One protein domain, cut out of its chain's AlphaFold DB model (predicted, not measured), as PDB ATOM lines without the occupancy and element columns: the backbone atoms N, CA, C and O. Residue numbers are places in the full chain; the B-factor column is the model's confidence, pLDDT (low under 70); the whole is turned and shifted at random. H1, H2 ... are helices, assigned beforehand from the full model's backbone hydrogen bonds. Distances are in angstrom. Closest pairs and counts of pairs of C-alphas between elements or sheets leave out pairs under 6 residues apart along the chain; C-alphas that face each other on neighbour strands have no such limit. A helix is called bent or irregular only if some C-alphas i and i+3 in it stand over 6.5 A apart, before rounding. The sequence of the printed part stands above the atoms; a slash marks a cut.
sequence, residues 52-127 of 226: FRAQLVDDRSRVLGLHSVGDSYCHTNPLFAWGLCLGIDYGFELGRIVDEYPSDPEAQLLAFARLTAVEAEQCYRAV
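What this domain is: This is residues 52 to 127 of the 226 residues of an uncharacterized protein of Candidatus Dormibacter sp. RRmetagenome_bin12 (UniProt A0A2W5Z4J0). This is a helical hairpin: H1 runs one way and the bent helix H2 comes back the opposite way, its first arm, H2a, packing on H1 at a slant of 40 degrees and its second, H2b, turning to run at only 13 degrees to the line of H1, near it but not clearly touching. A long unnamed stretch, residues 52 to 81, runs out and folds back along one side of the two helices before H1 begins. The printed part has 76 residues with two named helices, H1 then H2, and no named strand; the class is all helix, with 42 residues in the helices. It is compact, with a radius of gyration of the C-alphas of 12.2 A, yet only just elongated, spanning 39 by 26 by 16 A.

How they stand to each other: Start at Phe 52 and pass through residues 52 to 81, which hold no named element, to reach H1, residues 82 to 100. A tight link of 4 residues leads to H2, residues 105 to 127, assigned as one helix by its hydrogen bonds but bent: C-alphas 115 and 118 are 7.7 A apart. Its arms are H2a, residues 105 to 115, and H2b, residues 118 to 127, at a steep tilt of 53 degrees. H1 and H2a form a helical hairpin and touch, H1 with residues 93 to 98 alone; look at the closest C-alphas, Ile 97 and Gln 108, 5.8 A apart. They run opposite ways at a steep tilt of 40 degrees. H1 and H2b are close but not clearly touching, the closest C-alphas being those of Trp 82 and Cys 123, 7.4 A apart. They run opposite ways at a shallow tilt of 13 degrees. In H1, H2a and H2b every O i to N i+4 pair is within hydrogen-bond range.

Where its parts are: Find C-alpha 82 at (214.222, -115.765, 327.167); from there H1 runs 26.7 A to C-alpha 100. H2a begins at C-alpha 105, (203.765, -112.904, 302.066), and is 15.3 A long. H2b, 14.3 A long, ends at C-alpha 127, (219.081, -107.828, 328.750).

The domain as a whole: The C-alphas of Leu 79 and Ser 103 are the two farthest apart, at 39.0 A. The printed part has no cut, and no printed residue is under 70 in pLDDT.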
ATOM      1  N   PHE A  52     219.106-107.570 318.297       96.00
ATOM      2  CA  PHE A  52     217.721-107.439 317.869       96.00
ATOM      3  C   PHE A  52     217.691-106.909 316.440       96.00
ATOM      4  O   PHE A  52     218.385-105.943 316.110       96.00
ATOM      5  N   ARG A  53     216.908-107.560 315.580       93.25
ATOM      6  CA  ARG A  53     216.723-107.175 314.181       93.25
ATOM      7  C   ARG A  53     215.245-106.941 313.937       93.25
ATOM      8  O   ARG A  53     214.482-107.892 313.857       93.25
ATOM      9  N   ALA A  54     214.834-105.684 313.813       89.38
ATOM     10  CA  ALA A  54     213.451-105.373 313.471       89.38
ATOM     11  C   ALA A  54     213.063-106.038 312.135       89.38
ATOM     12  O   ALA A  54     213.828-105.986 311.171       89.38
ATOM     13  N   GLN A  55     211.876-106.651 312.087       87.44
ATOM     14  CA  GLN A  55     211.343-107.270 310.862       87.44
ATOM     15  C   GLN A  55     211.009-106.213 309.800       87.44
ATOM     16  O   GLN A  55     211.124-106.463 308.603       87.44
ATOM     17  N   LEU A  56     210.594-105.028 310.255       89.38
ATOM     18  CA  LEU A  56     210.221-103.895 309.420       89.38
ATOM     19  C   LEU A  56     211.204-102.746 309.639       89.38
ATOM     20  O   LEU A  56     211.626-102.475 310.764       89.38
ATOM     21  N   VAL A  57     211.534-102.053 308.555       85.25
ATOM     22  CA  VAL A  57     212.266-100.783 308.568       85.25
ATOM     23  C   VAL A  57     211.386 -99.772 307.847       85.25
ATOM     24  O   VAL A  57     210.967-100.036 306.722       85.25
ATOM     25  N   ASP A  58     211.072 -98.653 308.501       86.25
ATOM     26  CA  ASP A  58     210.129 -97.644 307.991       86.25
ATOM     27  C   ASP A  58     208.765 -98.252 307.598       86.25
ATOM     28  O   ASP A  58     208.230 -97.989 306.519       86.25
ATOM     29  N   ASP A  59     208.241 -99.129 308.465       83.44
ATOM     30  CA  ASP A  59     206.983 -99.873 308.296       83.44
ATOM     31  C   ASP A  59     206.924-100.794 307.061       83.44
ATOM     32  O   ASP A  59     205.842-101.195 306.629       83.44
ATOM     33  N   ARG A  60     208.078-101.162 306.482       82.81
ATOM     34  CA  ARG A  60     208.154-102.025 305.290       82.81
ATOM     35  C   ARG A  60     209.193-103.131 305.421       82.81
ATOM     36  O   ARG A  60     210.216-102.976 306.091       82.81
ATOM     37  N   SER A  61     208.961-104.232 304.706       81.31
ATOM     38  CA  SER A  61     210.002-105.237 304.483       81.31
ATOM     39  C   SER A  61     210.989-104.810 303.418       81.31
ATOM     40  O   SER A  61     210.622-104.168 302.434       81.31
ATOM     41  N   ARG A  62     212.216-105.314 303.530       82.50
ATOM     42  CA  ARG A  62     213.174-105.324 302.417       82.50
ATOM     43  C   ARG A  62     213.089-106.593 301.563       82.50
ATOM     44  O   ARG A  62     213.560-106.573 300.432       82.50
ATOM     45  N   VAL A  63     212.516-107.680 302.092       86.81
ATOM     46  CA  VAL A  63     212.408-108.990 301.425       86.81
ATOM     47  C   VAL A  63     211.076-109.644 301.797       86.81
ATOM     48  O   VAL A  63     210.758-109.780 302.975       86.81
ATOM     49  N   LEU A  64     210.292-110.056 300.803       88.06
ATOM     50  CA  LEU A  64     209.050-110.804 301.026       88.06
ATOM     51  C   LEU A  64     209.322-112.312 301.057       88.06
ATOM     52  O   LEU A  64     210.225-112.794 300.374       88.06
ATOM     53  N   GLY A  65     208.539-113.050 301.847       87.06
ATOM     54  CA  GLY A  65     208.660-114.507 301.978       87.06
ATOM     55  C   GLY A  65     209.854-114.985 302.816       87.06
ATOM     56  O   GLY A  65     210.118-116.183 302.863       87.06
ATOM     57  N   LEU A  66     210.569-114.072 303.481       91.31
ATOM     58  CA  LEU A  66     211.629-114.386 304.437       91.31
ATOM     59  C   LEU A  66     211.228-113.890 305.827       91.31
ATOM     60  O   LEU A  66     211.063-112.690 306.028       91.31
ATOM     61  N   HIS A  67     211.141-114.811 306.786       92.56
ATOM     62  CA  HIS A  67     210.809-114.520 308.182       92.56
ATOM     63  C   HIS A  67     211.996-114.861 309.081       92.56
ATOM     64  O   HIS A  67     212.519-115.974 309.023       92.56
ATOM     65  N   SER A  68     212.439-113.912 309.908       93.25
ATOM     66  CA  SER A  68     213.476-114.178 310.915       93.25
ATOM     67  C   SER A  68     212.833-114.705 312.195       93.25
ATOM     68  O   SER A  68     211.912-114.070 312.695       93.25
ATOM     69  N   VAL A  69     213.328-115.809 312.758       94.62
ATOM     70  CA  VAL A  69     212.797-116.417 313.994       94.62
ATOM     71  C   VAL A  69     213.956-116.876 314.881       94.62
ATOM     72  O   VAL A  69     215.041-117.187 314.388       94.62
ATOM     73  N   GLY A  70     213.737-116.903 316.198       94.62
ATOM     74  CA  GLY A  70     214.764-117.274 317.174       94.62
ATOM     75  C   GLY A  70     215.970-116.339 317.102       94.62
ATOM     76  O   GLY A  70     215.816-115.127 316.936       94.62
ATOM     77  N   ASP A  71     217.175-116.906 317.158       94.69
ATOM     78  CA  ASP A  71     218.430-116.146 317.194       94.69
ATOM     79  C   ASP A  71     218.659-115.253 315.964       94.69
ATOM     80  O   ASP A  71     219.375-114.252 316.051       94.69
ATOM     81  N   SER A  72     218.055-115.569 314.809       94.25
ATOM     82  CA  SER A  72     218.169-114.704 313.627       94.25
ATOM     83  C   SER A  72     217.363-113.408 313.772       94.25
ATOM     84  O   SER A  72     217.637-112.443 313.060       94.25
ATOM     85  N   TYR A  73     216.393-113.380 314.690       95.44
ATOM     86  CA  TYR A  73     215.518-112.245 314.966       95.44
ATOM     87  C   TYR A  73     215.920-111.500 316.242       95.44
ATOM     88  O   TYR A  73     216.226-110.304 316.200       95.44
ATOM     89  N   CYS A  74     215.943-112.211 317.367       96.19
ATOM     90  CA  CYS A  74     216.297-111.677 318.671       96.19
ATOM     91  C   CYS A  74     217.118-112.719 319.429       96.19
ATOM     92  O   CYS A  74     216.628-113.800 319.745       96.19
ATOM     93  N   HIS A  75     218.365-112.375 319.725       95.06
ATOM     94  CA  HIS A  75     219.257-113.172 320.550       95.06
ATOM     95  C   HIS A  75     219.615-112.364 321.792       95.06
ATOM     96  O   HIS A  75     220.091-111.230 321.699       95.06
ATOM     97  N   THR A  76     219.414-112.956 322.960       94.00
ATOM     98  CA  THR A  76     219.830-112.388 324.239       94.00
ATOM     99  C   THR A  76     220.825-113.323 324.902       94.00
ATOM    100  O   THR A  76     220.788-114.535 324.687       94.00
ATOM    101  N   ASN A  77     221.672-112.793 325.781       92.50
ATOM    102  CA  ASN A  77     222.443-113.629 326.685       92.50
ATOM    103  C   ASN A  77     221.497-114.578 327.474       92.50
ATOM    104  O   ASN A  77     220.292-114.314 327.603       92.50
ATOM    105  N   PRO A  78     222.010-115.687 328.029       92.00
ATOM    106  CA  PRO A  78     221.166-116.723 328.608       92.00
ATOM    107  C   PRO A  78     220.714-116.423 330.043       92.00
ATOM    108  O   PRO A  78     220.148-117.307 330.675       92.00
ATOM    109  N   LEU A  79     220.937-115.215 330.579       90.56
ATOM    110  CA  LEU A  79     220.671-114.896 331.989       90.56
ATOM    111  C   LEU A  79     219.231-115.210 332.413       90.56
ATOM    112  O   LEU A  79     219.026-115.737 333.503       90.56
ATOM    113  N   PHE A  80     218.255-114.900 331.559       92.12
ATOM    114  CA  PHE A  80     216.836-115.177 331.811       92.12
ATOM    115  C   PHE A  80     216.274-116.321 330.956       92.12
ATOM    116  O   PHE A  80     215.081-116.593 331.010       92.12
ATOM    117  N   ALA A  81     217.110-116.960 330.131       92.31
ATOM    118  CA  ALA A  81     216.705-117.981 329.161       92.31
ATOM    119  C   ALA A  81     215.585-117.562 328.173       92.31
ATOM    120  O   ALA A  81     214.993-118.417 327.518       92.31
ATOM    121  N   TRP A  82     215.322-116.260 328.005       95.25
ATOM    122  CA  TRP A  82     214.222-115.765 327.167       95.25
ATOM    123  C   TRP A  82     214.357-116.136 325.689       95.25
ATOM    124  O   TRP A  82     213.346-116.431 325.067       95.25
ATOM    125  N   GLY A  83     215.572-116.202 325.130       93.81
ATOM    126  CA  GLY A  83     215.771-116.561 323.718       93.81
ATOM    127  C   GLY A  83     215.122-117.894 323.312       93.81
ATOM    128  O   GLY A  83     214.560-117.994 322.223       93.81
ATOM    129  N   LEU A  84     215.114-118.892 324.208       91.88
ATOM    130  CA  LEU A  84     214.428-120.164 323.964       91.88
ATOM    131  C   LEU A  84     212.903-119.988 323.936       91.88
ATOM    132  O   LEU A  84     212.250-120.515 323.038       91.88
ATOM    133  N   CYS A  85     212.347-119.242 324.896       92.12
ATOM    134  CA  CYS A  85     210.913-118.956 324.958       92.12
ATOM    135  C   CYS A  85     210.446-118.228 323.693       92.12
ATOM    136  O   CYS A  85     209.515-118.688 323.040       92.12
ATOM    137  N   LEU A  86     211.156-117.160 323.309       94.50
ATOM    138  CA  LEU A  86     210.866-116.377 322.105       94.50
ATOM    139  C   LEU A  86     210.955-117.242 320.841       94.50
ATOM    140  O   LEU A  86     210.081-117.189 319.986       94.50
ATOM    141  N   GLY A  87     212.003-118.063 320.716       95.00
ATOM    142  CA  GLY A  87     212.192-118.920 319.546       95.00
ATOM    143  C   GLY A  87     211.080-119.955 319.366       95.00
ATOM    144  O   GLY A  87     210.618-120.157 318.243       95.00
ATOM    145  N   ILE A  88     210.642-120.591 320.457       95.00
ATOM    146  CA  ILE A  88     209.555-121.578 320.424       95.00
ATOM    147  C   ILE A  88     208.225-120.893 320.111       95.00
ATOM    148  O   ILE A  88     207.541-121.311 319.176       95.00
ATOM    149  N   ASP A  89     207.870-119.852 320.864       95.62
ATOM    150  CA  ASP A  89     206.575-119.182 320.739       95.62
ATOM    151  C   ASP A  89     206.396-118.579 319.340       95.62
ATOM    152  O   ASP A  89     205.463-118.917 318.609       95.62
ATOM    153  N   TYR A  90     207.383-117.804 318.884       97.00
ATOM    154  CA  TYR A  90     207.331-117.168 317.570       97.00
ATOM    155  C   TYR A  90     207.363-118.176 316.420       97.00
ATOM    156  O   TYR A  90     206.797-117.909 315.363       97.00
ATOM    157  N   GLY A  91     207.991-119.340 316.607       97.44
ATOM    158  CA  GLY A  91     207.953-120.421 315.624       97.44
ATOM    159  C   GLY A  91     206.540-120.973 315.417       97.44
ATOM    160  O   GLY A  91     206.110-121.147 314.275       97.44
ATOM    161  N   PHE A  92     205.799-121.207 316.505       98.00
ATOM    162  CA  PHE A  92     204.408-121.661 316.425       98.00
ATOM    163  C   PHE A  92     203.485-120.593 315.840       98.00
ATOM    164  O   PHE A  92     202.652-120.907 314.988       98.00
ATOM    165  N   GLU A  93     203.646-119.341 316.262       98.06
ATOM    166  CA  GLU A  93     202.827-118.239 315.758       98.06
ATOM    167  C   GLU A  93     203.078-117.955 314.277       98.06
ATOM    168  O   GLU A  93     202.129-117.749 313.519       98.06
ATOM    169  N   LEU A  94     204.329-118.043 313.814       97.56
ATOM    170  CA  LEU A  94     204.626-117.937 312.389       97.56
ATOM    171  C   LEU A  94     203.922-119.036 311.582       97.56
ATOM    172  O   LEU A  94     203.384-118.750 310.516       97.56
ATOM    173  N   GLY A  95     203.889-120.273 312.090       97.94
ATOM    174  CA  GLY A  95     203.153-121.367 311.450       97.94
ATOM    175  C   GLY A  95     201.669-121.037 311.267       97.94
ATOM    176  O   GLY A  95     201.147-121.156 310.161       97.94
ATOM    177  N   ARG A  96     201.015-120.526 312.320       98.50
ATOM    178  CA  ARG A  96     199.605-120.094 312.260       98.50
ATOM    179  C   ARG A  96     199.385-118.965 311.258       98.50
ATOM    180  O   ARG A  96     198.429-119.007 310.493       98.50
ATOM    181  N   ILE A  97     200.280-117.982 311.237       98.38
ATOM    182  CA  ILE A  97     200.211-116.844 310.315       98.38
ATOM    183  C   ILE A  97     200.375-117.298 308.859       98.38
ATOM    184  O   ILE A  97     199.673-116.806 307.978       98.38
ATOM    185  N   VAL A  98     201.279-118.240 308.581       97.69
ATOM    186  CA  VAL A  98     201.447-118.798 307.230       97.69
ATOM    187  C   VAL A  98     200.182-119.531 306.777       97.69
ATOM    188  O   VAL A  98     199.771-119.351 305.630       97.69
ATOM    189  N   ASP A  99     199.537-120.286 307.669       98.31
ATOM    190  CA  ASP A  99     198.269-120.968 307.378       98.31
ATOM    191  C   ASP A  99     197.106-119.983 307.157       98.31
ATOM    192  O   ASP A  99     196.245-120.223 306.308       98.31
ATOM    193  N   GLU A 100     197.076-118.866 307.890       98.38
ATOM    194  CA  GLU A 100     196.057-117.817 307.750       98.38
ATOM    195  C   GLU A 100     196.208-117.027 306.437       98.38
ATOM    196  O   GLU A 100     195.211-116.675 305.800       98.38
ATOM    197  N   TYR A 101     197.448-116.796 305.993       97.69
ATOM    198  CA  TYR A 101     197.781-115.987 304.816       97.69
ATOM    199  C   TYR A 101     198.597-116.783 303.774       97.69
ATOM    200  O   TYR A 101     199.713-116.383 303.434       97.69
ATOM    201  N   PRO A 102     198.083-117.888 303.202       96.44
ATOM    202  CA  PRO A 102     198.891-118.863 302.452       96.44
ATOM    203  C   PRO A 102     199.544-118.322 301.169       96.44
ATOM    204  O   PRO A 102     200.568-118.842 300.729       96.44
ATOM    205  N   SER A 103     198.977-117.268 300.577       96.25
ATOM    206  CA  SER A 103     199.451-116.671 299.319       96.25
ATOM    207  C   SER A 103     199.779-115.182 299.442       96.25
ATOM    208  O   SER A 103     199.930-114.510 298.424       96.25
ATOM    209  N   ASP A 104     199.868-114.657 300.668       96.69
ATOM    210  CA  ASP A 104     200.098-113.234 300.921       96.69
ATOM    211  C   ASP A 104     201.317-113.029 301.840       96.69
ATOM    212  O   ASP A 104     201.180-112.873 303.056       96.69
ATOM    213  N   PRO A 105     202.543-113.049 301.280       94.44
ATOM    214  CA  PRO A 105     203.765-112.904 302.066       94.44
ATOM    215  C   PRO A 105     203.907-111.522 302.721       94.44
ATOM    216  O   PRO A 105     204.671-111.381 303.676       94.44
ATOM    217  N   GLU A 106     203.202-110.501 302.224       93.88
ATOM    218  CA  GLU A 106     203.186-109.176 302.842       93.88
ATOM    219  C   GLU A 106     202.293-109.178 304.085       93.88
ATOM    220  O   GLU A 106     202.738-108.749 305.154       93.88
ATOM    221  N   ALA A 107     201.083-109.738 303.990       95.19
ATOM    222  CA  ALA A 107     200.203-109.908 305.141       95.19
ATOM    223  C   ALA A 107     200.843-110.782 306.228       95.19
ATOM    224  O   ALA A 107     200.814-110.393 307.396       95.19
ATOM    225  N   GLN A 108     201.498-111.889 305.848       96.06
ATOM    226  CA  GLN A 108     202.246-112.734 306.786       96.06
ATOM    227  C   GLN A 108     203.267-111.919 307.583       96.06
ATOM    228  O   GLN A 108     203.299-111.968 308.812       96.06
ATOM    229  N   LEU A 109     204.108-111.148 306.888       94.62
ATOM    230  CA  LEU A 109     205.173-110.401 307.542       94.62
ATOM    231  C   LEU A 109     204.619-109.302 308.448       94.62
ATOM    232  O   LEU A 109     205.111-109.116 309.558       94.62
ATOM    233  N   LEU A 110     203.607-108.566 307.988       94.44
ATOM    234  CA  LEU A 110     202.996-107.509 308.783       94.44
ATOM    235  C   LEU A 110     202.303-108.067 310.031       94.44
ATOM    236  O   LEU A 110     202.374-107.444 311.092       94.44
ATOM    237  N   ALA A 111     201.640-109.222 309.919       96.00
ATOM    238  CA  ALA A 111     201.041-109.916 311.053       96.00
ATOM    239  C   ALA A 111     202.118-110.353 312.054       96.00
ATOM    240  O   ALA A 111     202.030-110.020 313.236       96.00
ATOM    241  N   PHE A 112     203.180-110.999 311.569       96.44
ATOM    242  CA  PHE A 112     204.262-111.489 312.415       96.44
ATOM    243  C   PHE A 112     205.022-110.349 313.102       96.44
ATOM    244  O   PHE A 112     205.198-110.360 314.317       96.44
ATOM    245  N   ALA A 113     205.383-109.298 312.363       94.88
ATOM    246  CA  ALA A 113     206.049-108.126 312.919       94.88
ATOM    247  C   ALA A 113     205.211-107.438 314.004       94.88
ATOM    248  O   ALA A 113     205.751-107.057 315.041       94.88
ATOM    249  N   ARG A 114     203.896-107.290 313.794       94.88
ATOM    250  CA  ARG A 114     202.995-106.709 314.801       94.88
ATOM    251  C   ARG A 114     202.898-107.562 316.060       94.88
ATOM    252  O   ARG A 114     202.837-107.001 317.149       94.88
ATOM    253  N   LEU A 115     202.884-108.882 315.902       96.50
ATOM    254  CA  LEU A 115     202.785-109.817 317.012       96.50
ATOM    255  C   LEU A 115     204.036-109.781 317.899       96.50
ATOM    256  O   LEU A 115     203.921-109.732 319.119       96.50
ATOM    257  N   THR A 116     205.226-109.779 317.295       96.00
ATOM    258  CA  THR A 116     206.468-110.057 318.030       96.00
ATOM    259  C   THR A 116     207.281-108.818 318.400       96.00
ATOM    260  O   THR A 116     208.099-108.882 319.317       96.00
ATOM    261  N   ALA A 117     207.108-107.685 317.703       94.12
ATOM    262  CA  ALA A 117     208.040-106.554 317.800       94.12
ATOM    263  C   ALA A 117     208.215-106.014 319.222       94.12
ATOM    264  O   ALA A 117     209.346-105.800 319.655       94.12
ATOM    265  N   VAL A 118     207.109-105.809 319.942       95.56
ATOM    266  CA  VAL A 118     207.136-105.187 321.273       95.56
ATOM    267  C   VAL A 118     207.868-106.072 322.276       95.56
ATOM    268  O   VAL A 118     208.751-105.594 322.986       95.56
ATOM    269  N   GLU A 119     207.525-107.356 322.336       96.19
ATOM    270  CA  GLU A 119     208.135-108.280 323.289       96.19
ATOM    271  C   GLU A 119     209.614-108.513 322.969       96.19
ATOM    272  O   GLU A 119     210.460-108.335 323.847       96.19
ATOM    273  N   ALA A 120     209.951-108.807 321.709       96.56
ATOM    274  CA  ALA A 120     211.330-109.037 321.292       96.56
ATOM    275  C   ALA A 120     212.235-107.828 321.584       96.56
ATOM    276  O   ALA A 120     213.348-107.992 322.096       96.56
ATOM    277  N   GLU A 121     211.756-106.613 321.303       96.25
ATOM    278  CA  GLU A 121     212.494-105.386 321.587       96.25
ATOM    279  C   GLU A 121     212.671-105.159 323.092       96.25
ATOM    280  O   GLU A 121     213.773-104.831 323.542       96.25
ATOM    281  N   GLN A 122     211.614-105.342 323.889       96.31
ATOM    282  CA  GLN A 122     211.697-105.170 325.339       96.31
ATOM    283  C   GLN A 122     212.620-106.206 325.988       96.31
ATOM    284  O   GLN A 122     213.403-105.848 326.871       96.31
ATOM    285  N   CYS A 123     212.583-107.462 325.532       96.50
ATOM    286  CA  CYS A 123     213.504-108.506 325.973       96.50
ATOM    287  C   CYS A 123     214.951-108.120 325.668       96.50
ATOM    288  O   CYS A 123     215.791-108.123 326.570       96.50
ATOM    289  N   TYR A 124     215.231-107.723 324.424       97.12
ATOM    290  CA  TYR A 124     216.558-107.269 324.018       97.12
ATOM    291  C   TYR A 124     217.051-106.097 324.871       97.12
ATOM    292  O   TYR A 124     218.150-106.166 325.421       97.12
ATOM    293  N   ARG A 125     216.247-105.036 325.018       96.50
ATOM    294  CA  ARG A 125     216.632-103.838 325.780       96.50
ATOM    295  C   ARG A 125     216.911-104.170 327.242       96.50
ATOM    296  O   ARG A 125     217.957-103.787 327.755       96.50
ATOM    297  N   ALA A 126     216.032-104.937 327.887       95.38
ATOM    298  CA  ALA A 126     216.199-105.316 329.286       95.38
ATOM    299  C   ALA A 126     217.485-106.124 329.530       95.38
ATOM    300  O   ALA A 126     218.164-105.899 330.531       95.38
ATOM    301  N   VAL A 127     217.843-107.042 328.625       95.81
ATOM    302  CA  VAL A 127     219.081-107.828 328.750       95.81
ATOM    303  C   VAL A 127     220.321-107.009 328.383       95.81
ATOM    304  O   VAL A 127     221.347-107.114 329.051       95.81
TER     305      VAL A 127